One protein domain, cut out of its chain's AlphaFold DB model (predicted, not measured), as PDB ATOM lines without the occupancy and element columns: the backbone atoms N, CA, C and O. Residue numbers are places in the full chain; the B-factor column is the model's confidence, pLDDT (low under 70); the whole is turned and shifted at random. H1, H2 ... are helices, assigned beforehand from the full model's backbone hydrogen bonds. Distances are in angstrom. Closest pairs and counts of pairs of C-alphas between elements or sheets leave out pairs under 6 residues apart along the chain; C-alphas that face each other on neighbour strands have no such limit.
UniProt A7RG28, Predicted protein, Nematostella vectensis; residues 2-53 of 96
ATOM      1  N   ILE A   2      25.375  21.299  42.252       52.91
ATOM      2  CA  ILE A   2      25.309  20.894  40.825       52.91
ATOM      3  C   ILE A   2      24.144  19.934  40.517       52.91
ATOM      4  O   ILE A   2      23.537  20.010  39.457       52.91
ATOM      5  N   ILE A   3      23.753  19.088  41.471       51.19
ATOM      6  CA  ILE A   3      22.684  18.086  41.280       51.19
ATOM      7  C   ILE A   3      21.298  18.740  41.083       51.19
ATOM      8  O   ILE A   3      20.417  18.167  40.449       51.19
ATOM      9  N   LEU A   4      21.101  19.953  41.606       63.59
ATOM     10  CA  LEU A   4      19.859  20.712  41.419       63.59
ATOM     11  C   LEU A   4      19.837  21.447  40.075       63.59
ATOM     12  O   LEU A   4      18.778  21.599  39.482       63.59
ATOM     13  N   TYR A   5      21.007  21.832  39.562       72.00
ATOM     14  CA  TYR A   5      21.142  22.584  38.318       72.00
ATOM     15  C   TYR A   5      20.579  21.833  37.105       72.00
ATOM     16  O   TYR A   5      19.885  22.419  36.280       72.00
ATOM     17  N   SER A   6      20.829  20.525  37.006       78.81
ATOM     18  CA  SER A   6      20.347  19.700  35.890       78.81
ATOM     19  C   SER A   6      18.839  19.432  35.922       78.81
ATOM     20  O   SER A   6      18.301  18.959  34.927       78.81
ATOM     21  N   ARG A   7      18.172  19.714  37.049       84.75
ATOM     22  CA  ARG A   7      16.721  19.554  37.222       84.75
ATOM     23  C   ARG A   7      15.937  20.822  36.884       84.75
ATOM     24  O   ARG A   7      14.715  20.782  36.891       84.75
ATOM     25  N   CYS A   8      16.624  21.935  36.627       87.56
ATOM     26  CA  CYS A   8      15.998  23.192  36.241       87.56
ATOM     27  C   CYS A   8      15.794  23.271  34.722       87.56
ATOM     28  O   CYS A   8      16.618  22.772  33.946       87.56
ATOM     29  N   ASP A   9      14.754  23.991  34.305       90.50
ATOM     30  CA  ASP A   9      14.503  24.305  32.900       90.50
ATOM     31  C   ASP A   9      15.680  25.059  32.264       90.50
ATOM     32  O   ASP A   9      16.507  25.679  32.939       90.50
ATOM     33  N   SER A  10      15.791  24.992  30.935       87.88
ATOM     34  CA  SER A  10      16.886  25.624  30.178       87.88
ATOM     35  C   SER A  10      17.048  27.113  30.475       87.88
ATOM     36  O   SER A  10      18.179  27.568  30.629       87.88
ATOM     37  N   GLU A  11      15.948  27.848  30.618       87.69
ATOM     38  CA  GLU A  11      15.974  29.286  30.896       87.69
ATOM     39  C   GLU A  11      16.548  29.593  32.289       87.69
ATOM     40  O   GLU A  11      17.479  30.391  32.432       87.69
ATOM     41  N   ILE A  12      16.082  28.877  33.318       89.75
ATOM     42  CA  ILE A  12      16.594  29.009  34.692       89.75
ATOM     43  C   ILE A  12      18.079  28.637  34.743       89.75
ATOM     44  O   ILE A  12      18.871  29.295  35.418       89.75
ATOM     45  N   ARG A  13      18.481  27.596  34.006       88.38
ATOM     46  CA  ARG A  13      19.878  27.160  33.903       88.38
ATOM     47  C   ARG A  13      20.783  28.222  33.289       88.38
ATOM     48  O   ARG A  13      21.923  28.365  33.744       88.38
ATOM     49  N   ASP A  14      20.309  28.963  32.295       86.94
ATOM     50  CA  ASP A  14      21.062  30.067  31.703       86.94
ATOM     51  C   ASP A  14      21.222  31.227  32.679       86.94
ATOM     52  O   ASP A  14      22.344  31.708  32.877       86.94
ATOM     53  N   HIS A  15      20.156  31.608  33.380       87.69
ATOM     54  CA  HIS A  15      20.237  32.630  34.420       87.69
ATOM     55  C   HIS A  15      21.164  32.201  35.575       87.69
ATOM     56  O   HIS A  15      22.047  32.948  36.001       87.69
ATOM     57  N   ALA A  16      21.056  30.959  36.048       88.12
ATOM     58  CA  ALA A  16      21.851  30.450  37.164       88.12
ATOM     59  C   ALA A  16      23.367  30.447  36.879       88.12
ATOM     60  O   ALA A  16      24.148  30.782  37.769       88.12
ATOM     61  N   ARG A  17      23.797  30.160  35.637       88.00
ATOM     62  CA  ARG A  17      25.218  30.241  35.211       88.00
ATOM     63  C   ARG A  17      25.828  31.632  35.422       88.00
ATOM     64  O   ARG A  17      27.037  31.761  35.623       88.00
ATOM     65  N   HIS A  18      24.995  32.669  35.363       88.56
ATOM     66  CA  HIS A  18      25.394  34.069  35.479       88.56
ATOM     67  C   HIS A  18      25.407  34.577  36.926       88.56
ATOM     68  O   HIS A  18      26.147  35.514  37.241       88.56
ATOM     69  N   HIS A  19      24.619  33.956  37.805       88.94
ATOM     70  CA  HIS A  19      24.300  34.471  39.138       88.94
ATOM     71  C   HIS A  19      24.703  33.512  40.265       88.94
ATOM     72  O   HIS A  19      23.973  33.314  41.235       88.94
ATOM     73  N   VAL A  20      25.906  32.941  40.178       91.31
ATOM     74  CA  VAL A  20      26.435  32.056  41.223       91.31
ATOM     75  C   VAL A  20      27.032  32.880  42.368       91.31
ATOM     76  O   VAL A  20      28.060  33.541  42.205       91.31
ATOM     77  N   THR A  21      26.394  32.825  43.537       92.62
ATOM     78  CA  THR A  21      26.855  33.481  44.772       92.62
ATOM     79  C   THR A  21      27.196  32.434  45.825       92.62
ATOM     80  O   THR A  21      26.487  31.439  45.951       92.62
ATOM     81  N   ILE A  22      28.270  32.654  46.582       94.50
ATOM     82  CA  ILE A  22      28.680  31.775  47.682       94.50
ATOM     83  C   ILE A  22      28.462  32.447  49.042       94.50
ATOM     84  O   ILE A  22      28.663  33.654  49.194       94.50
ATOM     85  N   SER A  23      28.082  31.651  50.037       95.50
ATOM     86  CA  SER A  23      27.835  32.082  51.415       95.50
ATOM     87  C   SER A  23      28.255  31.002  52.417       95.50
ATOM     88  O   SER A  23      28.456  29.844  52.054       95.50
ATOM     89  N   GLY A  24      28.407  31.388  53.685       95.00
ATOM     90  CA  GLY A  24      28.769  30.492  54.786       95.00
ATOM     91  C   GLY A  24      30.248  30.547  55.174       95.00
ATOM     92  O   GLY A  24      31.113  30.916  54.377       95.00
ATOM     93  N   GLY A  25      30.538  30.185  56.428       94.69
ATOM     94  CA  GLY A  25      31.869  30.304  57.036       94.69
ATOM     95  C   GLY A  25      32.956  29.500  56.321       94.69
ATOM     96  O   GLY A  25      34.016  30.035  56.032       94.69
ATOM     97  N   THR A  26      32.685  28.256  55.925       95.44
ATOM     98  CA  THR A  26      33.679  27.399  55.242       95.44
ATOM     99  C   THR A  26      34.189  28.006  53.929       95.44
ATOM    100  O   THR A  26      35.331  27.784  53.534       95.44
ATOM    101  N   THR A  27      33.388  28.855  53.279       95.81
ATOM    102  CA  THR A  27      33.776  29.541  52.034       95.81
ATOM    103  C   THR A  27      34.802  30.664  52.240       95.81
ATOM    104  O   THR A  27      35.244  31.296  51.272       95.81
ATOM    105  N   THR A  28      35.175  30.965  53.490       95.50
ATOM    106  CA  THR A  28      36.231  31.930  53.825       95.50
ATOM    107  C   THR A  28      37.617  31.308  53.916       95.50
ATOM    108  O   THR A  28      38.580  32.049  54.080       95.50
ATOM    109  N   ALA A  29      37.738  29.985  53.768       96.38
ATOM    110  CA  ALA A  29      39.035  29.324  53.688       96.38
ATOM    111  C   ALA A  29      39.875  29.883  52.524       96.38
ATOM    112  O   ALA A  29      39.363  30.171  51.434       96.38
ATOM    113  N   GLN A  30      41.180  30.037  52.759       97.00
ATOM    114  CA  GLN A  30      42.113  30.536  51.754       97.00
ATOM    115  C   GLN A  30      42.081  29.639  50.510       97.00
ATOM    116  O   GLN A  30      42.104  28.416  50.605       97.00
ATOM    117  N   GLY A  31      41.993  30.248  49.326       96.12
ATOM    118  CA  GLY A  31      41.964  29.513  48.058       96.12
ATOM    119  C   GLY A  31      40.632  28.832  47.713       96.12
ATOM    120  O   GLY A  31      40.504  28.317  46.603       96.12
ATOM    121  N   PHE A  32      39.612  28.884  48.579       96.44
ATOM    122  CA  PHE A  32      38.319  28.234  48.320       96.44
ATOM    123  C   PHE A  32      37.649  28.739  47.032       96.44
ATOM    124  O   PHE A  32      37.277  27.956  46.163       96.44
ATOM    125  N   VAL A  33      37.531  30.063  46.883       95.38
ATOM    126  CA  VAL A  33      36.878  30.700  45.725       95.38
ATOM    127  C   VAL A  33      37.550  30.344  44.393       95.38
ATOM    128  O   VAL A  33      36.840  29.877  43.499       95.38
ATOM    129  N   PRO A  34      38.874  30.531  44.212       96.12
ATOM    130  CA  PRO A  34      39.517  30.183  42.947       96.12
ATOM    131  C   PRO A  34      39.467  28.678  42.657       96.12
ATOM    132  O   PRO A  34      39.265  28.304  41.501       96.12
ATOM    133  N   ARG A  35      39.572  27.816  43.682       97.00
ATOM    134  CA  ARG A  35      39.444  26.365  43.504       97.00
ATOM    135  C   ARG A  35      38.052  25.985  43.002       97.00
ATOM    136  O   ARG A  35      37.939  25.346  41.960       97.00
ATOM    137  N   LEU A  36      37.005  26.442  43.688       95.31
ATOM    138  CA  LEU A  36      35.619  26.164  43.312       95.31
ATOM    139  C   LEU A  36      35.284  26.722  41.921       95.31
ATOM    140  O   LEU A  36      34.608  26.068  41.135       95.31
ATOM    141  N   GLN A  37      35.782  27.915  41.586       95.00
ATOM    142  CA  GLN A  37      35.613  28.496  40.254       95.00
ATOM    143  C   GLN A  37      36.208  27.609  39.156       95.00
ATOM    144  O   GLN A  37      35.612  27.494  38.084       95.00
ATOM    145  N   SER A  38      37.390  27.036  39.399       95.06
ATOM    146  CA  SER A  38      38.069  26.154  38.450       95.06
ATOM    147  C   SER A  38      37.286  24.858  38.243       95.06
ATOM    148  O   SER A  38      36.998  24.513  37.100       95.06
ATOM    149  N   GLU A  39      36.859  24.205  39.326       94.75
ATOM    150  CA  GLU A  39      36.070  22.968  39.260       94.75
ATOM    151  C   GLU A  39      34.716  23.188  38.573       94.75
ATOM    152  O   GLU A  39      34.319  22.415  37.704       94.75
ATOM    153  N   LEU A  40      34.021  24.285  38.886       91.44
ATOM    154  CA  LEU A  40      32.738  24.598  38.259       91.44
ATOM    155  C   LEU A  40      32.865  24.862  36.757       91.44
ATOM    156  O   LEU A  40      32.007  24.425  35.999       91.44
ATOM    157  N   LYS A  41      33.942  25.522  36.312       92.12
ATOM    158  CA  LYS A  41      34.195  25.751  34.881       92.12
ATOM    159  C   LYS A  41      34.509  24.472  34.107       92.12
ATOM    160  O   LYS A  41      34.238  24.430  32.913       92.12
ATOM    161  N   GLN A  42      35.070  23.451  34.758       93.06
ATOM    162  CA  GLN A  42      35.279  22.142  34.127       93.06
ATOM    163  C   GLN A  42      33.952  21.419  33.870       93.06
ATOM    164  O   GLN A  42      33.831  20.693  32.891       93.06
ATOM    165  N   ILE A  43      32.957  21.635  34.735       89.62
ATOM    166  CA  ILE A  43      31.642  20.989  34.647       89.62
ATOM    167  C   ILE A  43      30.704  21.771  33.723       89.62
ATOM    168  O   ILE A  43      29.986  21.186  32.918       89.62
ATOM    169  N   GLU A  44      30.707  23.098  33.829       89.25
ATOM    170  CA  GLU A  44      29.913  23.995  32.998       89.25
ATOM    171  C   GLU A  44      30.765  25.209  32.585       89.25
ATOM    172  O   GLU A  44      30.893  26.177  33.349       89.25
ATOM    173  N   PRO A  45      31.337  25.198  31.366       90.81
ATOM    174  CA  PRO A  45      32.224  26.256  30.885       90.81
ATOM    175  C   PRO A  45      31.578  27.643  30.841       90.81
ATOM    176  O   PRO A  45      32.282  28.652  30.907       90.81
ATOM    177  N   LYS A  46      30.242  27.716  30.750       90.00
ATOM    178  CA  LYS A  46      29.499  28.983  30.709       90.00
ATOM    179  C   LYS A  46      29.321  29.635  32.085       90.00
ATOM    180  O   LYS A  46      28.797  30.749  32.147       90.00
ATOM    181  N   ILE A  47      29.733  28.990  33.185       89.50
ATOM    182  CA  ILE A  47      29.677  29.600  34.521       89.50
ATOM    183  C   ILE A  47      30.565  30.851  34.565       89.50
ATOM    184  O   ILE A  47      31.778  30.810  34.323       89.50
ATOM    185  N   LYS A  48      29.947  31.982  34.919       88.00
ATOM    186  CA  LYS A  48      30.642  33.258  35.122       88.00
ATOM    187  C   LYS A  48      31.411  33.276  36.449       88.00
ATOM    188  O   LYS A  48      31.468  32.296  37.191       88.00
ATOM    189  N   LYS A  49      32.066  34.406  36.731       90.56
ATOM    190  CA  LYS A  49      32.820  34.605  37.973       90.56
ATOM    191  C   LYS A  49      31.903  34.455  39.196       90.56
ATOM    192  O   LYS A  49      30.872  35.120  39.267       90.56
ATOM    193  N   LEU A  50      32.314  33.636  40.162       93.75
ATOM    194  CA  LEU A  50      31.631  33.472  41.443       93.75
ATOM    195  C   LEU A  50      31.579  34.802  42.200       93.75
ATOM    196  O   LEU A  50      32.601  35.474  42.376       93.75
ATOM    197  N   ARG A  51      30.393  35.161  42.695       94.12
ATOM    198  CA  ARG A  51      30.216  36.286  43.616       94.12
ATOM    199  C   ARG A  51      30.503  35.813  45.036       94.12
ATOM    200  O   ARG A  51      29.801  34.951  45.560       94.12
ATOM    201  N   ALA A  52      31.527  36.391  45.655       94.69
ATOM    202  CA  ALA A  52      31.944  36.087  47.019       94.69
ATOM    203  C   ALA A  52      31.953  37.378  47.852       94.69
ATOM    204  O   ALA A  52      32.982  38.050  47.904       94.69
ATOM    205  N   PRO A  53      30.820  37.753  48.477       94.12
ATOM    206  CA  PRO A  53      30.757  38.928  49.340       94.12
ATOM    207  C   PRO A  53      31.803  38.879  50.464       94.12
ATOM    208  O   PRO A  53      32.191  37.802  50.933       94.12
TER     209      PRO A  53
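What this domain is: This is residues 2 to 53 of the 96 residues of the protein "Predicted protein" of Nematostella vectensis (UniProt A7RG28). The longest helix, H4, forms one side of an elongated U with few contacts between its helices: H2 and the drawn-out residues 19 to 24 make the other side, the short helix H3 sits at the turn, and H4 runs back from it. Beyond H4, residues 44 to 53 fold back again toward the H3 end with no named element, while the short helix H1 lies beside H2 near the opposite end of the long axis. The printed part has 52 residues with four named helices in the order H1, H2, H3, H4 and no named strand; its class is all helix, and the helices hold 29 of the 52 residues. The whole is only just compact, close to loose, with a radius of gyration of the C-alphas of 11.5 A, and the C-alphas span 33 by 20 by 17 A.

Where its parts are: H4, residues 32 to 43, is 16.9 A long from C-alpha 32 at (38.319, 28.234, 48.320) to C-alpha 43 at (31.642, 20.989, 34.647). Before it comes H3, residues 25 to 28, with C-alpha 25 at (31.869, 30.304, 57.036) and a length of 5.7 A. H2, residues 10 to 18, is 13.1 A long. H1, residues 2 to 5, is 5.1 A long and begins at C-alpha 2, (25.309, 20.894, 40.825).

How they stand to each other: H4 touches no helix. H3 is close to H4 but not clearly touching it; their closest C-alphas, those of Thr 27 and Val 33, are 7.1 A apart. H4 is apart from H2 and from H1. H2 and H3 are apart, though they follow each other in the chain. H1 is near H2, close but not clearly touching: their closest C-alphas, those of Tyr 5 and Arg 13, are 6.5 A apart. H1 and H3 are apart. In H4 every O i to N i+4 pair is within hydrogen-bond range, and in H2 4 of 5 are; H1 and H3 are too short for such a pair, and each has its one O i to N i+3 pair within range.

The domain as a whole: The outline is elongated, and the two C-alphas farthest apart, those of Asp 9 and Gln 30, are 34.0 A from each other. The first and last printed C-alphas, those of Ile 2 and Pro 53, are 20.7 A apart. The printed part has no cut. The links from H1 to H2 and from H3 to H4 are tight, the link from H2 to H3, with 6 residues, is short, and no link is long. The mean pLDDT of the printed part is 89.4; residues 2 to 4 are under 70, and the mean of H1 is 60.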